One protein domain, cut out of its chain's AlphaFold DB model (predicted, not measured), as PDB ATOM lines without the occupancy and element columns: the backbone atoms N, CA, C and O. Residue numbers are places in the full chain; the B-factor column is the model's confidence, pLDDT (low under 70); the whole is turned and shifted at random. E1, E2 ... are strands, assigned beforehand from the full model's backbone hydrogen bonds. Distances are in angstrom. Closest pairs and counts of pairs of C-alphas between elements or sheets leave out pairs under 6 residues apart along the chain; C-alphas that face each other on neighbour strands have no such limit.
ATOM      1  N   PRO A  63     260.419 233.438 190.171       73.19
ATOM      2  CA  PRO A  63     259.143 233.173 189.526       73.19
ATOM      3  C   PRO A  63     257.993 233.059 190.530       73.19
ATOM      4  O   PRO A  63     258.148 232.448 191.597       73.19
ATOM      5  N   ASP A  64     256.821 233.604 190.192       76.56
ATOM      6  CA  ASP A  64     255.670 233.565 191.100       76.56
ATOM      7  C   ASP A  64     255.087 232.146 191.184       76.56
ATOM      8  O   ASP A  64     254.329 231.686 190.328       76.56
ATOM      9  N   ALA A  65     255.390 231.457 192.286       68.50
ATOM     10  CA  ALA A  65     254.889 230.113 192.563       68.50
ATOM     11  C   ALA A  65     253.349 230.018 192.615       68.50
ATOM     12  O   ALA A  65     252.797 228.929 192.461       68.50
ATOM     13  N   SER A  66     252.640 231.130 192.831       71.12
ATOM     14  CA  SER A  66     251.174 231.175 192.909       71.12
ATOM     15  C   SER A  66     250.508 231.447 191.561       71.12
ATOM     16  O   SER A  66     249.334 231.121 191.385       71.12
ATOM     17  N   ALA A  67     251.228 232.026 190.597       65.06
ATOM     18  CA  ALA A  67     250.649 232.494 189.337       65.06
ATOM     19  C   ALA A  67     250.400 231.380 188.302       65.06
ATOM     20  O   ALA A  67     250.034 231.668 187.165       65.06
ATOM     21  N   ASN A  68     250.565 230.102 188.666       69.25
ATOM     22  CA  ASN A  68     250.549 228.974 187.728       69.25
ATOM     23  C   ASN A  68     251.512 229.165 186.535       69.25
ATOM     24  O   ASN A  68     251.286 228.600 185.470       69.25
ATOM     25  N   VAL A  69     252.575 229.957 186.693       70.62
ATOM     26  CA  VAL A  69     253.541 230.256 185.622       70.62
ATOM     27  C   VAL A  69     254.661 229.223 185.533       70.62
ATOM     28  O   VAL A  69     255.243 229.061 184.465       70.62
ATOM     29  N   LEU A  70     254.906 228.471 186.611       76.12
ATOM     30  CA  LEU A  70     255.828 227.336 186.652       76.12
ATOM     31  C   LEU A  70     255.097 226.072 187.109       76.12
ATOM     32  O   LEU A  70     254.924 225.866 188.306       76.12
ATOM     33  N   ASN A  71     254.681 225.212 186.179       80.00
ATOM     34  CA  ASN A  71     253.922 224.003 186.510       80.00
ATOM     35  C   ASN A  71     254.181 222.860 185.530       80.00
ATOM     36  O   ASN A  71     254.299 223.085 184.325       80.00
ATOM     37  N   ILE A  72     254.139 221.623 186.035       85.12
ATOM     38  CA  ILE A  72     253.882 220.445 185.195       85.12
ATOM     39  C   ILE A  72     252.394 220.455 184.842       85.12
ATOM     40  O   ILE A  72     251.538 220.491 185.724       85.12
ATOM     41  N   THR A  73     252.089 220.440 183.550       86.69
ATOM     42  CA  THR A  73     250.722 220.515 183.027       86.69
ATOM     43  C   THR A  73     250.169 219.154 182.628       86.69
ATOM     44  O   THR A  73     248.954 218.970 182.661       86.69
ATOM     45  N   ALA A  74     251.034 218.202 182.268       90.19
ATOM     46  CA  ALA A  74     250.632 216.851 181.899       90.19
ATOM     47  C   ALA A  74     251.781 215.850 182.051       90.19
ATOM     48  O   ALA A  74     252.956 216.198 181.901       90.19
ATOM     49  N   VAL A  75     251.407 214.595 182.286       92.31
ATOM     50  CA  VAL A  75     252.276 213.422 182.169       92.31
ATOM     51  C   VAL A  75     251.509 212.419 181.319       92.31
ATOM     52  O   VAL A  75     250.455 211.966 181.748       92.31
ATOM     53  N   ALA A  76     251.978 212.111 180.114       94.06
ATOM     54  CA  ALA A  76     251.294 211.177 179.222       94.06
ATOM     55  C   ALA A  76     251.982 209.807 179.207       94.06
ATOM     56  O   ALA A  76     253.206 209.741 179.106       94.06
ATOM     57  N   ASP A  77     251.158 208.764 179.282       94.12
ATOM     58  CA  ASP A  77     251.489 207.357 179.067       94.12
ATOM     59  C   ASP A  77     250.942 206.927 177.696       94.12
ATOM     60  O   ASP A  77     249.755 207.136 177.408       94.12
ATOM     61  N   ASP A  78     251.793 206.360 176.841       93.56
ATOM     62  CA  ASP A  78     251.405 205.794 175.545       93.56
ATOM     63  C   ASP A  78     251.715 204.289 175.394       93.56
ATOM     64  O   ASP A  78     251.675 203.742 174.286       93.56
ATOM     65  N   VAL A  79     251.948 203.588 176.508       91.94
ATOM     66  CA  VAL A  79     252.301 202.165 176.568       91.94
ATOM     67  C   VAL A  79     251.197 201.355 177.270       91.94
ATOM     68  O   VAL A  79     250.396 201.853 178.051       91.94
ATOM     69  N   GLY A  80     251.101 200.065 176.939       89.94
ATOM     70  CA  GLY A  80     250.234 199.130 177.662       89.94
ATOM     71  C   GLY A  80     248.729 199.378 177.496       89.94
ATOM     72  O   GLY A  80     248.273 200.009 176.540       89.94
ATOM     73  N   ASP A  81     247.946 198.820 178.424       90.44
ATOM     74  CA  ASP A  81     246.474 198.873 178.405       90.44
ATOM     75  C   ASP A  81     245.911 200.176 179.013       90.44
ATOM     76  O   ASP A  81     244.713 200.452 178.892       90.44
ATOM     77  N   ARG A  82     246.744 200.971 179.702       86.75
ATOM     78  CA  ARG A  82     246.345 202.198 180.411       86.75
ATOM     79  C   ARG A  82     247.086 203.416 179.868       86.75
ATOM     80  O   ARG A  82     248.012 203.911 180.486       86.75
ATOM     81  N   GLN A  83     246.594 203.934 178.750       91.00
ATOM     82  CA  GLN A  83     247.177 205.093 178.077       91.00
ATOM     83  C   GLN A  83     246.406 206.384 178.374       91.00
ATOM     84  O   GLN A  83     245.203 206.365 178.659       91.00
ATOM     85  N   GLY A  84     247.084 207.521 178.239       91.38
ATOM     86  CA  GLY A  84     246.533 208.859 178.427       91.38
ATOM     87  C   GLY A  84     247.273 209.660 179.493       91.38
ATOM     88  O   GLY A  84     248.400 209.349 179.863       91.38
ATOM     89  N   ASN A  85     246.650 210.738 179.976       93.94
ATOM     90  CA  ASN A  85     247.259 211.551 181.025       93.94
ATOM     91  C   ASN A  85     247.200 210.834 182.382       93.94
ATOM     92  O   ASN A  85     246.118 210.483 182.854       93.94
ATOM     93  N   VAL A  86     248.350 210.708 183.030       93.75
ATOM     94  CA  VAL A  86     248.529 210.144 184.367       93.75
ATOM     95  C   VAL A  86     248.167 211.217 185.394       93.75
ATOM     96  O   VAL A  86     248.769 212.295 185.422       93.75
ATOM     97  N   ALA A  87     247.152 210.962 186.224       92.12
ATOM     98  CA  ALA A  87     246.767 211.902 187.270       92.12
ATOM     99  C   ALA A  87     247.717 211.821 188.477       92.12
ATOM    100  O   ALA A  87     248.490 210.879 188.649       92.12
ATOM    101  N   SER A  88     247.666 212.838 189.340       88.62
ATOM    102  CA  SER A  88     248.500 212.869 190.543       88.62
ATOM    103  C   SER A  88     248.196 211.676 191.454       88.62
ATOM    104  O   SER A  88     247.057 211.492 191.881       88.62
ATOM    105  N   GLY A  89     249.228 210.889 191.761       89.69
ATOM    106  CA  GLY A  89     249.128 209.678 192.579       89.69
ATOM    107  C   GLY A  89     248.861 208.388 191.798       89.69
ATOM    108  O   GLY A  89     248.919 207.319 192.404       89.69
ATOM    109  N   ASP A  90     248.620 208.468 190.487       94.00
ATOM    110  CA  ASP A  90     248.493 207.291 189.628       94.00
ATOM    111  C   ASP A  90     249.864 206.714 189.236       94.00
ATOM    112  O   ASP A  90     250.926 207.273 189.527       94.00
ATOM    113  N   ILE A  91     249.829 205.554 188.579       92.44
ATOM    114  CA  ILE A  91     251.001 204.831 188.080       92.44
ATOM    115  C   ILE A  91     250.960 204.741 186.553       92.44
ATOM    116  O   ILE A  91     249.880 204.687 185.968       92.44
ATOM    117  N   THR A  92     252.138 204.671 185.940       93.62
ATOM    118  CA  THR A  92     252.363 204.480 184.500       93.62
ATOM    119  C   THR A  92     253.328 203.312 184.300       93.62
ATOM    120  O   THR A  92     254.213 203.103 185.139       93.62
ATOM    121  N   ASP A  93     253.130 202.518 183.247       93.25
ATOM    122  CA  ASP A  93     254.064 201.471 182.809       93.25
ATOM    123  C   ASP A  93     254.935 201.901 181.618       93.25
ATOM    124  O   ASP A  93     255.865 201.179 181.240       93.25
ATOM    125  N   ASP A  94     254.713 203.103 181.086       94.69
ATOM    126  CA  ASP A  94     255.608 203.737 180.129       94.69
ATOM    127  C   ASP A  94     256.959 204.099 180.777       94.69
ATOM    128  O   ASP A  94     257.065 204.795 181.788       94.69
ATOM    129  N   SER A  95     258.040 203.620 180.161       93.75
ATOM    130  CA  SER A  95     259.421 203.912 180.569       93.75
ATOM    131  C   SER A  95     259.933 205.277 180.089       93.75
ATOM    132  O   SER A  95     261.033 205.689 180.473       93.75
ATOM    133  N   LYS A  96     259.173 205.961 179.225       91.62
ATOM    134  CA  LYS A  96     259.487 207.273 178.646       91.62
ATOM    135  C   LYS A  96     258.255 208.194 178.633       91.62
ATOM    136  O   LYS A  96     257.945 208.752 177.578       91.62
ATOM    137  N   PRO A  97     257.624 208.437 179.792       90.50
ATOM    138  CA  PRO A  97     256.439 209.275 179.849       90.50
ATOM    139  C   PRO A  97     256.745 210.677 179.321       90.50
ATOM    140  O   PRO A  97     257.788 211.271 179.629       90.50
ATOM    141  N   LEU A  98     255.811 211.237 178.554       88.75
ATOM    142  CA  LEU A  98     255.928 212.614 178.089       88.75
ATOM    143  C   LEU A  98     255.482 213.564 179.200       88.75
ATOM    144  O   LEU A  98     254.295 213.676 179.502       88.75
ATOM    145  N   ILE A  99     256.437 214.295 179.768       90.19
ATOM    146  CA  ILE A  99     256.181 215.326 180.776       90.19
ATOM    147  C   ILE A  99     256.125 216.680 180.071       90.19
ATOM    148  O   ILE A  99     257.072 217.073 179.388       90.19
ATOM    149  N   SER A 100     255.010 217.387 180.238       88.00
ATOM    150  CA  SER A 100     254.806 218.738 179.708       88.00
ATOM    151  C   SER A 100     254.744 219.745 180.845       88.00
ATOM    152  O   SER A 100     254.136 219.474 181.883       88.00
ATOM    153  N   GLY A 101     255.337 220.918 180.644       85.81
ATOM    154  CA  GLY A 101     255.276 222.007 181.610       85.81
ATOM    155  C   GLY A 101     255.301 223.388 180.973       85.81
ATOM    156  O   GLY A 101     255.619 223.553 179.795       85.81
ATOM    157  N   ILE A 102     254.949 224.380 181.781       82.06
ATOM    158  CA  ILE A 102     255.058 225.804 181.459       82.06
ATOM    159  C   ILE A 102     256.077 226.464 182.382       82.06
ATOM    160  O   ILE A 102     256.264 226.015 183.516       82.06
ATOM    161  N   GLY A 103     256.739 227.492 181.855       77.19
ATOM    162  CA  GLY A 103     257.730 228.293 182.557       77.19
ATOM    163  C   GLY A 103     257.642 229.768 182.163       77.19
ATOM    164  O   GLY A 103     257.023 230.101 181.148       77.19
ATOM    165  N   GLU A 104     258.268 230.650 182.943       74.12
ATOM    166  CA  GLU A 104     258.383 232.072 182.604       74.12
ATOM    167  C   GLU A 104     259.243 232.289 181.349       74.12
ATOM    168  O   GLU A 104     260.064 231.444 180.971       74.12
ATOM    169  N   ALA A 105     259.047 233.423 180.671       67.38
ATOM    170  CA  ALA A 105     259.816 233.764 179.479       67.38
ATOM    171  C   ALA A 105     261.319 233.809 179.810       67.38
ATOM    172  O   ALA A 105     261.724 234.423 180.785       67.38
ATOM    173  N   GLY A 106     262.145 233.131 179.008       62.66
ATOM    174  CA  GLY A 106     263.580 232.975 179.286       62.66
ATOM    175  C   GLY A 106     263.944 231.696 180.051       62.66
ATOM    176  O   GLY A 106     265.109 231.302 180.039       62.66
ATOM    177  N   THR A 107     262.967 230.975 180.617       62.41
ATOM    178  CA  THR A 107     263.173 229.611 181.132       62.41
ATOM    179  C   THR A 107     262.967 228.569 180.020       62.41
ATOM    180  O   THR A 107     262.112 228.756 179.148       62.41
ATOM    181  N   PRO A 108     263.744 227.470 179.983       57.16
ATOM    182  CA  PRO A 108     263.526 226.422 178.993       57.16
ATOM    183  C   PRO A 108     262.158 225.771 179.228       57.16
ATOM    184  O   PRO A 108     261.918 225.175 180.278       57.16
ATOM    185  N   SER A 109     261.262 225.854 178.240       58.28
ATOM    186  CA  SER A 109     260.019 225.089 178.269       58.28
ATOM    187  C   SER A 109     260.349 223.596 178.199       58.28
ATOM    188  O   SER A 109     261.041 223.120 177.296       58.28
ATOM    189  N   LEU A 110     259.872 222.835 179.182       58.91
ATOM    190  CA  LEU A 110     259.984 221.380 179.177       58.91
ATOM    191  C   LEU A 110     258.911 220.814 178.244       58.91
ATOM    192  O   LEU A 110     257.770 220.575 178.633       58.91
ATOM    193  N   SER A 111     259.300 220.633 176.984       57.97
ATOM    194  CA  SER A 111     258.603 219.793 176.015       57.97
ATOM    195  C   SER A 111     259.651 219.043 175.205       57.97
ATOM    196  O   SER A 111     260.220 219.572 174.252       57.97
ATOM    197  N   THR A 112     259.955 217.808 175.599       49.44
ATOM    198  CA  THR A 112     260.736 216.910 174.743       49.44
ATOM    199  C   THR A 112     259.974 215.617 174.504       49.44
ATOM    200  O   THR A 112     260.091 214.685 175.299       49.44
ATOM    201  N   PRO A 113     259.239 215.517 173.389       56.47
ATOM    202  CA  PRO A 113     258.878 214.239 172.803       56.47
ATOM    203  C   PRO A 113     259.956 213.810 171.788       56.47
ATOM    204  O   PRO A 113     260.263 214.579 170.874       56.47
ATOM    205  N   PRO A 114     260.522 212.593 171.861       45.88
ATOM    206  CA  PRO A 114     261.202 211.996 170.720       45.88
ATOM    207  C   PRO A 114     260.302 210.986 169.989       45.88
ATOM    208  O   PRO A 114     259.713 210.085 170.574       45.88
ATOM    209  N   THR A 115     260.259 211.176 168.674       48.38
ATOM    210  CA  THR A 115     259.471 210.536 167.607       48.38
ATOM    211  C   THR A 115     259.410 208.999 167.582       48.38
ATOM    212  O   THR A 115     260.437 208.327 167.696       48.38
ATOM    213  N   LEU A 116     258.219 208.476 167.258       46.66
ATOM    214  CA  LEU A 116     257.929 207.083 166.875       46.66
ATOM    215  C   LEU A 116     258.752 206.602 165.659       46.66
ATOM    216  O   LEU A 116     258.816 207.317 164.655       46.66
ATOM    217  N   PRO A 117     259.230 205.342 165.643       37.72
ATOM    218  CA  PRO A 117     259.342 204.556 164.422       37.72
ATOM    219  C   PRO A 117     258.176 203.556 164.297       37.72
ATOM    220  O   PRO A 117     257.783 202.902 165.260       37.72
ATOM    221  N   ALA A 118     257.628 203.454 163.083       47.94
ATOM    222  CA  ALA A 118     256.561 202.531 162.699       47.94
ATOM    223  C   ALA A 118     256.928 201.064 162.975       47.94
ATOM    224  O   ALA A 118     258.080 200.679 162.767       47.94
ATOM    225  N   ASN A 119     255.947 200.230 163.339       37.91
ATOM    226  CA  ASN A 119     256.096 198.783 163.210       37.91
ATOM    227  C   ASN A 119     255.010 198.207 162.293       37.91
ATOM    228  O   ASN A 119     253.823 198.495 162.456       37.91
ATOM    229  N   THR A 120     255.500 197.481 161.292       45.91
ATOM    230  CA  THR A 120     254.832 196.840 160.149       45.91
ATOM    231  C   THR A 120     253.996 195.633 160.526       45.91
ATOM    232  O   THR A 120     254.453 194.891 161.425       45.91
TER     233      THR A 120
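What this domain is: This is residues 63 to 120 of the 120 residues of the protein "Putative hemagglutinin/hemolysin-like protein" of Enterobacter cloacae (UniProt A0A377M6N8). With little regular structure, this is a flat, two-stranded hairpin of E1 and E2, whose long connecting loop folds back beside E1, while a tail turns back past E2 on the side away from E1 and sticks out at residues 115 to 120. The 58 printed residues hold no named helix and two strands, E1 then E2, antiparallel. The class is all strand, with 12 residues in named elements. The whole is loose, radius of gyration of the C-alphas 14.0 A, spanning 46 by 26 by 13 A.

Where its parts are: E1, residues 71 to 77, runs 18.4 A from C-alpha 71 at (253.922, 224.003, 186.510). E2, residues 98 to 102, runs 13.6 A to C-alpha 102 at (255.058, 225.804, 181.459).

How they stand to each other: E1 and E2 form a hairpin, antiparallel at 164 degrees between directions. N 73 and O 100, 2.8 A, and N 100 and O 74, 2.9 A, are within hydrogen-bond range. Residues 76 to 77 of E1 also pair antiparallel with residues 84 to 85.

The domain as a whole: The C-alphas farthest apart, Asp 64 and Thr 120, are 48.0 A apart. The printed part has no cut. The E1 to E2 link, 20 residues, is long. Confidence is under 70 at residues 65, 67 to 68 and 105 to 120.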